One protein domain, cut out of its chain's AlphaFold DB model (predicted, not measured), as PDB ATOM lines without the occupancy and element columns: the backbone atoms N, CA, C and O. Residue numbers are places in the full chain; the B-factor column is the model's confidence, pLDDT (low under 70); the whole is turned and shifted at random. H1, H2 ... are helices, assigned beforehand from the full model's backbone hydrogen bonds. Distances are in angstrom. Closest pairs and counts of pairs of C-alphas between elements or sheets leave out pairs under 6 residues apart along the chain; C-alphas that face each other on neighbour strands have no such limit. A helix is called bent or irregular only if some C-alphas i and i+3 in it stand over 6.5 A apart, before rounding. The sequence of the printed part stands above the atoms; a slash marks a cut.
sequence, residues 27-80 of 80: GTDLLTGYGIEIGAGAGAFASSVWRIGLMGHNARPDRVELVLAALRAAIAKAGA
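What this domain is: This is residues 27 to 80 of the 80 residues of an uncharacterized protein of Actinokineospora cianjurensis (UniProt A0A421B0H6). A short helix, H1, crosses a longer one, H2, on one of its sides, and between the two the chain swings out in a long loop, residues 35 to 60, that folds back on itself through a short antiparallel pairing. Residues 55 to 62 stick out at the turn into H2. The printed part has 54 residues with two named helices, H1 then H2, and no named strand; the class is all helix, though under half of the residues, 26, are in named elements. It is only just compact, close to loose, with a radius of gyration of the C-alphas of 11.8 A, and it spans 29 by 29 by 16 A.

How they stand to each other: H1, residues 27 to 34, touches H2, residues 61 to 78, and the closest C-alphas, those of Leu 30 and Ala 70, are 6.6 A apart. H2 touches H1 with residues 70 to 74 alone. Their lines stand at a steep tilt of 54 degrees, and they run opposite ways. Their centres are 10.5 A apart. Between them, residues 39 to 40 pair with residues 50 to 51, antiparallel. In H1 and H2 every O i to N i+4 pair is within hydrogen-bond range.

Where its parts are: H1 begins with C-alpha 27 at (139.905, 58.937, 125.547) and measures 10.3 A from first to last C-alpha. H2 begins with C-alpha 61 at (145.723, 71.837, 141.539), ends with C-alpha 78 at (129.834, 62.937, 123.480), and measures 25.6 A. Neither helix is bent.

The domain as a whole: The two C-alphas farthest apart, those of Gly 56 and Ala 80, are 35.1 A apart. The printed part has no cut and ends at residue 80, the chain's last. The link from H1 to H2, 26 residues, is long. Residues 55 to 62, of which 61 to 62 belong to H2, stand free. The mean pLDDT of the printed part is 81.0; residues 27 to 29 and 79 to 80 are under 70.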
ATOM      1  N   GLY A  27     138.494  58.649 125.287       56.53
ATOM      2  CA  GLY A  27     139.905  58.937 125.547       56.53
ATOM      3  C   GLY A  27     140.649  59.539 124.352       56.53
ATOM      4  O   GLY A  27     141.667  60.197 124.547       56.53
ATOM      5  N   THR A  28     140.144  59.373 123.126       57.50
ATOM      6  CA  THR A  28     140.827  59.849 121.913       57.50
ATOM      7  C   THR A  28     140.912  61.377 121.854       57.50
ATOM      8  O   THR A  28     141.965  61.915 121.517       57.50
ATOM      9  N   ASP A  29     139.850  62.089 122.243       66.69
ATOM     10  CA  ASP A  29     139.819  63.562 122.240       66.69
ATOM     11  C   ASP A  29     140.631  64.169 123.395       66.69
ATOM     12  O   ASP A  29     141.264  65.213 123.242       66.69
ATOM     13  N   LEU A  30     140.650  63.511 124.558       74.38
ATOM     14  CA  LEU A  30     141.416  63.973 125.720       74.38
ATOM     15  C   LEU A  30     142.924  63.813 125.506       74.38
ATOM     16  O   LEU A  30     143.696  64.709 125.852       74.38
ATOM     17  N   LEU A  31     143.336  62.715 124.872       77.62
ATOM     18  CA  LEU A  31     144.738  62.473 124.560       77.62
ATOM     19  C   LEU A  31     145.237  63.396 123.443       77.62
ATOM     20  O   LEU A  31     146.290  64.009 123.587       77.62
ATOM     21  N   THR A  32     144.485  63.533 122.348       76.00
ATOM     22  CA  THR A  32     144.914  64.352 121.200       76.00
ATOM     23  C   THR A  32     144.781  65.854 121.448       76.00
ATOM     24  O   THR A  32     145.628  66.617 120.990       76.00
ATOM     25  N   GLY A  33     143.749  66.290 122.179       76.94
ATOM     26  CA  GLY A  33     143.483  67.710 122.425       76.94
ATOM     27  C   GLY A  33     144.170  68.276 123.665       76.94
ATOM     28  O   GLY A  33     144.555  69.441 123.669       76.94
ATOM     29  N   TYR A  34     144.335  67.465 124.712       80.69
ATOM     30  CA  TYR A  34     144.814  67.935 126.017       80.69
ATOM     31  C   TYR A  34     146.041  67.171 126.529       80.69
ATOM     32  O   TYR A  34     146.574  67.523 127.582       80.69
ATOM     33  N   GLY A  35     146.507  66.139 125.812       80.19
ATOM     34  CA  GLY A  35     147.617  65.290 126.255       80.19
ATOM     35  C   GLY A  35     147.287  64.454 127.496       80.19
ATOM     36  O   GLY A  35     148.197  64.050 128.215       80.19
ATOM     37  N   ILE A  36     145.999  64.234 127.784       82.06
ATOM     38  CA  ILE A  36     145.537  63.526 128.981       82.06
ATOM     39  C   ILE A  36     145.160  62.096 128.607       82.06
ATOM     40  O   ILE A  36     144.201  61.864 127.872       82.06
ATOM     41  N   GLU A  37     145.882  61.135 129.173       81.25
ATOM     42  CA  GLU A  37     145.528  59.722 129.094       81.25
ATOM     43  C   GLU A  37     144.595  59.343 130.254       81.25
ATOM     44  O   GLU A  37     144.895  59.601 131.422       81.25
ATOM     45  N   ILE A  38     143.455  58.718 129.939       78.00
ATOM     46  CA  ILE A  38     142.526  58.174 130.935       78.00
ATOM     47  C   ILE A  38     142.418  56.668 130.739       78.00
ATOM     48  O   ILE A  38     142.038  56.190 129.670       78.00
ATOM     49  N   GLY A  39     142.713  55.922 131.802       75.25
ATOM     50  CA  GLY A  39     142.560  54.476 131.812       75.25
ATOM     51  C   GLY A  39     141.105  54.067 132.020       75.25
ATOM     52  O   GLY A  39     140.391  54.634 132.854       75.25
ATOM     53  N   ALA A  40     140.680  53.021 131.317       79.38
ATOM     54  CA  ALA A  40     139.444  52.322 131.648       79.38
ATOM     55  C   ALA A  40     139.532  51.685 133.050       79.38
ATOM     56  O   ALA A  40     140.622  51.502 133.624       79.38
ATOM     57  N   GLY A  41     138.375  51.353 133.620       75.75
ATOM     58  CA  GLY A  41     138.286  50.578 134.851       75.75
ATOM     59  C   GLY A  41     138.981  49.219 134.738       75.75
ATOM     60  O   GLY A  41     139.408  48.795 133.665       75.75
ATOM     61  N   ALA A  42     139.120  48.525 135.862       76.62
ATOM     62  CA  ALA A  42     139.742  47.203 135.909       76.62
ATOM     63  C   ALA A  42     138.717  46.132 136.300       76.62
ATOM     64  O   ALA A  42     137.799  46.401 137.078       76.62
ATOM     65  N   GLY A  43     138.894  44.914 135.780       81.69
ATOM     66  CA  GLY A  43     138.039  43.763 136.081       81.69
ATOM     67  C   GLY A  43     136.567  44.046 135.780       81.69
ATOM     68  O   GLY A  43     136.232  44.530 134.701       81.69
ATOM     69  N   ALA A  44     135.703  43.814 136.769       81.88
ATOM     70  CA  ALA A  44     134.261  44.039 136.662       81.88
ATOM     71  C   ALA A  44     133.864  45.500 136.353       81.88
ATOM     72  O   ALA A  44     132.717  45.757 136.009       81.88
ATOM     73  N   PHE A  45     134.790  46.461 136.464       77.06
ATOM     74  CA  PHE A  45     134.514  47.879 136.226       77.06
ATOM     75  C   PHE A  45     135.072  48.416 134.901       77.06
ATOM     76  O   PHE A  45     135.010  49.621 134.655       77.06
ATOM     77  N   ALA A  46     135.624  47.557 134.037       75.25
ATOM     78  CA  ALA A  46     136.276  47.973 132.791       75.25
ATOM     79  C   ALA A  46     135.388  48.821 131.862       75.25
ATOM     80  O   ALA A  46     135.889  49.686 131.148       75.25
ATOM     81  N   SER A  47     134.074  48.610 131.907       74.38
ATOM     82  CA  SER A  47     133.073  49.278 131.069       74.38
ATOM     83  C   SER A  47     132.236  50.336 131.797       74.38
ATOM     84  O   SER A  47     131.362  50.942 131.172       74.38
ATOM     85  N   SER A  48     132.466  50.551 133.097       76.50
ATOM     86  CA  SER A  48     131.590  51.371 133.946       76.50
ATOM     87  C   SER A  48     132.291  52.529 134.654       76.50
ATOM     88  O   SER A  48     131.621  53.500 135.005       76.50
ATOM     89  N   VAL A  49     133.618  52.487 134.828       81.88
ATOM     90  CA  VAL A  49     134.370  53.567 135.491       81.88
ATOM     91  C   VAL A  49     135.606  54.012 134.713       81.88
ATOM     92  O   VAL A  49     136.230  53.237 133.986       81.88
ATOM     93  N   TRP A  50     135.992  55.270 134.917       82.69
ATOM     94  CA  TRP A  50     137.272  55.824 134.473       82.69
ATOM     95  C   TRP A  50     138.222  55.978 135.647       82.69
ATOM     96  O   TRP A  50     137.808  56.278 136.768       82.69
ATOM     97  N   ARG A  51     139.513  55.789 135.379       84.75
ATOM     98  CA  ARG A  51     140.578  55.990 136.356       84.75
ATOM     99  C   ARG A  51     141.470  57.124 135.888       84.75
ATOM    100  O   ARG A  51     142.090  57.042 134.830       84.75
ATOM    101  N   ILE A  52     141.541  58.163 136.707       84.50
ATOM    102  CA  ILE A  52     142.411  59.315 136.497       84.50
ATOM    103  C   ILE A  52     143.484  59.255 137.579       84.50
ATOM    104  O   ILE A  52     143.194  59.415 138.764       84.50
ATOM    105  N   GLY A  53     144.718  58.964 137.173       84.94
ATOM    106  CA  GLY A  53     145.861  58.913 138.077       84.94
ATOM    107  C   GLY A  53     146.552  60.268 138.159       84.94
ATOM    108  O   GLY A  53     147.116  60.731 137.173       84.94
ATOM    109  N   LEU A  54     146.560  60.880 139.341       85.19
ATOM    110  CA  LEU A  54     147.374  62.060 139.632       85.19
ATOM    111  C   LEU A  54     148.523  61.636 140.540       85.19
ATOM    112  O   LEU A  54     148.330  61.416 141.731       85.19
ATOM    113  N   MET A  55     149.709  61.478 139.957       86.00
ATOM    114  CA  MET A  55     150.895  60.985 140.658       86.00
ATOM    115  C   MET A  55     152.088  61.910 140.407       86.00
ATOM    116  O   MET A  55     152.237  62.464 139.313       86.00
ATOM    117  N   GLY A  56     152.955  62.062 141.412       91.06
ATOM    118  CA  GLY A  56     154.201  62.826 141.303       91.06
ATOM    119  C   GLY A  56     153.983  64.260 140.807       91.06
ATOM    120  O   GLY A  56     153.183  65.003 141.367       91.06
ATOM    121  N   HIS A  57     154.670  64.639 139.727       86.56
ATOM    122  CA  HIS A  57     154.607  65.986 139.140       86.56
ATOM    123  C   HIS A  57     153.190  66.422 138.717       86.56
ATOM    124  O   HIS A  57     152.907  67.619 138.650       86.56
ATOM    125  N   ASN A  58     152.289  65.466 138.463       84.25
ATOM    126  CA  ASN A  58     150.911  65.743 138.063       84.25
ATOM    127  C   ASN A  58     149.943  65.919 139.244       84.25
ATOM    128  O   ASN A  58     148.804  66.324 139.031       84.25
ATOM    129  N   ALA A  59     150.369  65.664 140.484       90.06
ATOM    130  CA  ALA A  59     149.543  65.840 141.680       90.06
ATOM    131  C   ALA A  59     149.504  67.312 142.133       90.06
ATOM    132  O   ALA A  59     149.961  67.661 143.220       90.06
ATOM    133  N   ARG A  60     148.993  68.196 141.267       92.19
ATOM    134  CA  ARG A  60     148.901  69.640 141.511       92.19
ATOM    135  C   ARG A  60     147.516  70.186 141.146       92.19
ATOM    136  O   ARG A  60     146.905  69.665 140.212       92.19
ATOM    137  N   PRO A  61     147.040  71.255 141.812       94.00
ATOM    138  CA  PRO A  61     145.723  71.837 141.539       94.00
ATOM    139  C   PRO A  61     145.525  72.258 140.078       94.00
ATOM    140  O   PRO A  61     144.494  71.950 139.491       94.00
ATOM    141  N   ASP A  62     146.545  72.850 139.452       93.62
ATOM    142  CA  ASP A  62     146.489  73.289 138.052       93.62
ATOM    143  C   ASP A  62     146.231  72.128 137.076       93.62
ATOM    144  O   ASP A  62     145.518  72.270 136.080       93.62
ATOM    145  N   ARG A  63     146.753  70.935 137.385       92.31
ATOM    146  CA  ARG A  63     146.527  69.727 136.580       92.31
ATOM    147  C   ARG A  63     145.129  69.162 136.797       92.31
ATOM    148  O   ARG A  63     144.511  68.706 135.838       92.31
ATOM    149  N   VAL A  64     144.616  69.227 138.026       91.88
ATOM    150  CA  VAL A  64     143.234  68.833 138.346       91.88
ATOM    151  C   VAL A  64     142.246  69.700 137.571       91.88
ATOM    152  O   VAL A  64     141.336  69.171 136.937       91.88
ATOM    153  N   GLU A  65     142.444  71.018 137.577       94.31
ATOM    154  CA  GLU A  65     141.586  71.964 136.858       94.31
ATOM    155  C   GLU A  65     141.566  71.684 135.354       94.31
ATOM    156  O   GLU A  65     140.489  71.598 134.759       94.31
ATOM    157  N   LEU A  66     142.739  71.450 134.753       91.31
ATOM    158  CA  LEU A  66     142.852  71.085 133.342       91.31
ATOM    159  C   LEU A  66     142.068  69.805 133.023       91.31
ATOM    160  O   LEU A  66     141.306  69.772 132.057       91.31
ATOM    161  N   VAL A  67     142.222  68.763 133.845       89.75
ATOM    162  CA  VAL A  67     141.518  67.488 133.656       89.75
ATOM    163  C   VAL A  67     140.007  67.675 133.747       89.75
ATOM    164  O   VAL A  67     139.284  67.174 132.890       89.75
ATOM    165  N   LEU A  68     139.510  68.417 134.740       91.19
ATOM    166  CA  LEU A  68     138.076  68.660 134.904       91.19
ATOM    167  C   LEU A  68     137.490  69.482 133.747       91.19
ATOM    168  O   LEU A  68     136.385  69.185 133.282       91.19
ATOM    169  N   ALA A  69     138.221  70.487 133.261       91.31
ATOM    170  CA  ALA A  69     137.812  71.292 132.114       91.31
ATOM    171  C   ALA A  69     137.749  70.450 130.829       91.31
ATOM    172  O   ALA A  69     136.732  70.459 130.130       91.31
ATOM    173  N   ALA A  70     138.796  69.668 130.562       88.31
ATOM    174  CA  ALA A  70     138.857  68.772 129.413       88.31
ATOM    175  C   ALA A  70     137.744  67.712 129.468       88.31
ATOM    176  O   ALA A  70     137.059  67.468 128.475       88.31
ATOM    177  N   LEU A  71     137.492  67.141 130.651       86.94
ATOM    178  CA  LEU A  71     136.434  66.159 130.877       86.94
ATOM    179  C   LEU A  71     135.047  66.738 130.584       86.94
ATOM    180  O   LEU A  71     134.237  66.101 129.910       86.94
ATOM    181  N   ARG A  72     134.776  67.961 131.052       89.00
ATOM    182  CA  ARG A  72     133.524  68.671 130.760       89.00
ATOM    183  C   ARG A  72     133.334  68.855 129.255       89.00
ATOM    184  O   ARG A  72     132.241  68.596 128.759       89.00
ATOM    185  N   ALA A  73     134.379  69.276 128.541       86.44
ATOM    186  CA  ALA A  73     134.328  69.460 127.093       86.44
ATOM    187  C   ALA A  73     134.074  68.134 126.354       86.44
ATOM    188  O   ALA A  73     133.211  68.070 125.479       86.44
ATOM    189  N   ALA A  74     134.767  67.062 126.747       81.94
ATOM    190  CA  ALA A  74     134.600  65.738 126.153       81.94
ATOM    191  C   ALA A  74     133.189  65.171 126.378       81.94
ATOM    192  O   ALA A  74     132.574  64.662 125.443       81.94
ATOM    193  N   ILE A  75     132.637  65.303 127.591       81.88
ATOM    194  CA  ILE A  75     131.266  64.862 127.895       81.88
ATOM    195  C   ILE A  75     130.238  65.680 127.109       81.88
ATOM    196  O   ILE A  75     129.298  65.102 126.569       81.88
ATOM    197  N   ALA A  76     130.410  67.002 127.022       84.00
ATOM    198  CA  ALA A  76     129.512  67.860 126.249       84.00
ATOM    199  C   ALA A  76     129.484  67.467 124.764       84.00
ATOM    200  O   ALA A  76     128.419  67.455 124.158       84.00
ATOM    201  N   LYS A  77     130.638  67.091 124.200       76.69
ATOM    202  CA  LYS A  77     130.753  66.621 122.815       76.69
ATOM    203  C   LYS A  77     130.165  65.221 122.608       76.69
ATOM    204  O   LYS A  77     129.550  64.977 121.582       76.69
ATOM    205  N   ALA A  78     130.344  64.310 123.565       70.69
ATOM    206  CA  ALA A  78     129.834  62.937 123.480       70.69
ATOM    207  C   ALA A  78     128.321  62.815 123.753       70.69
ATOM    208  O   ALA A  78     127.724  61.793 123.429       70.69
ATOM    209  N   GLY A  79     127.716  63.818 124.394       60.31
ATOM    210  CA  GLY A  79     126.272  63.907 124.626       60.31
ATOM    211  C   GLY A  79     125.489  64.652 123.539       60.31
ATOM    212  O   GLY A  79     124.304  64.900 123.759       60.31
ATOM    213  N   ALA A  80     126.142  65.036 122.437       45.09
ATOM    214  CA  ALA A  80     125.544  65.671 121.261       45.09
ATOM    215  C   ALA A  80     125.279  64.653 120.142       45.09
ATOM    216  O   ALA A  80     126.072  63.691 120.020       45.09
TER     217      ALA A  80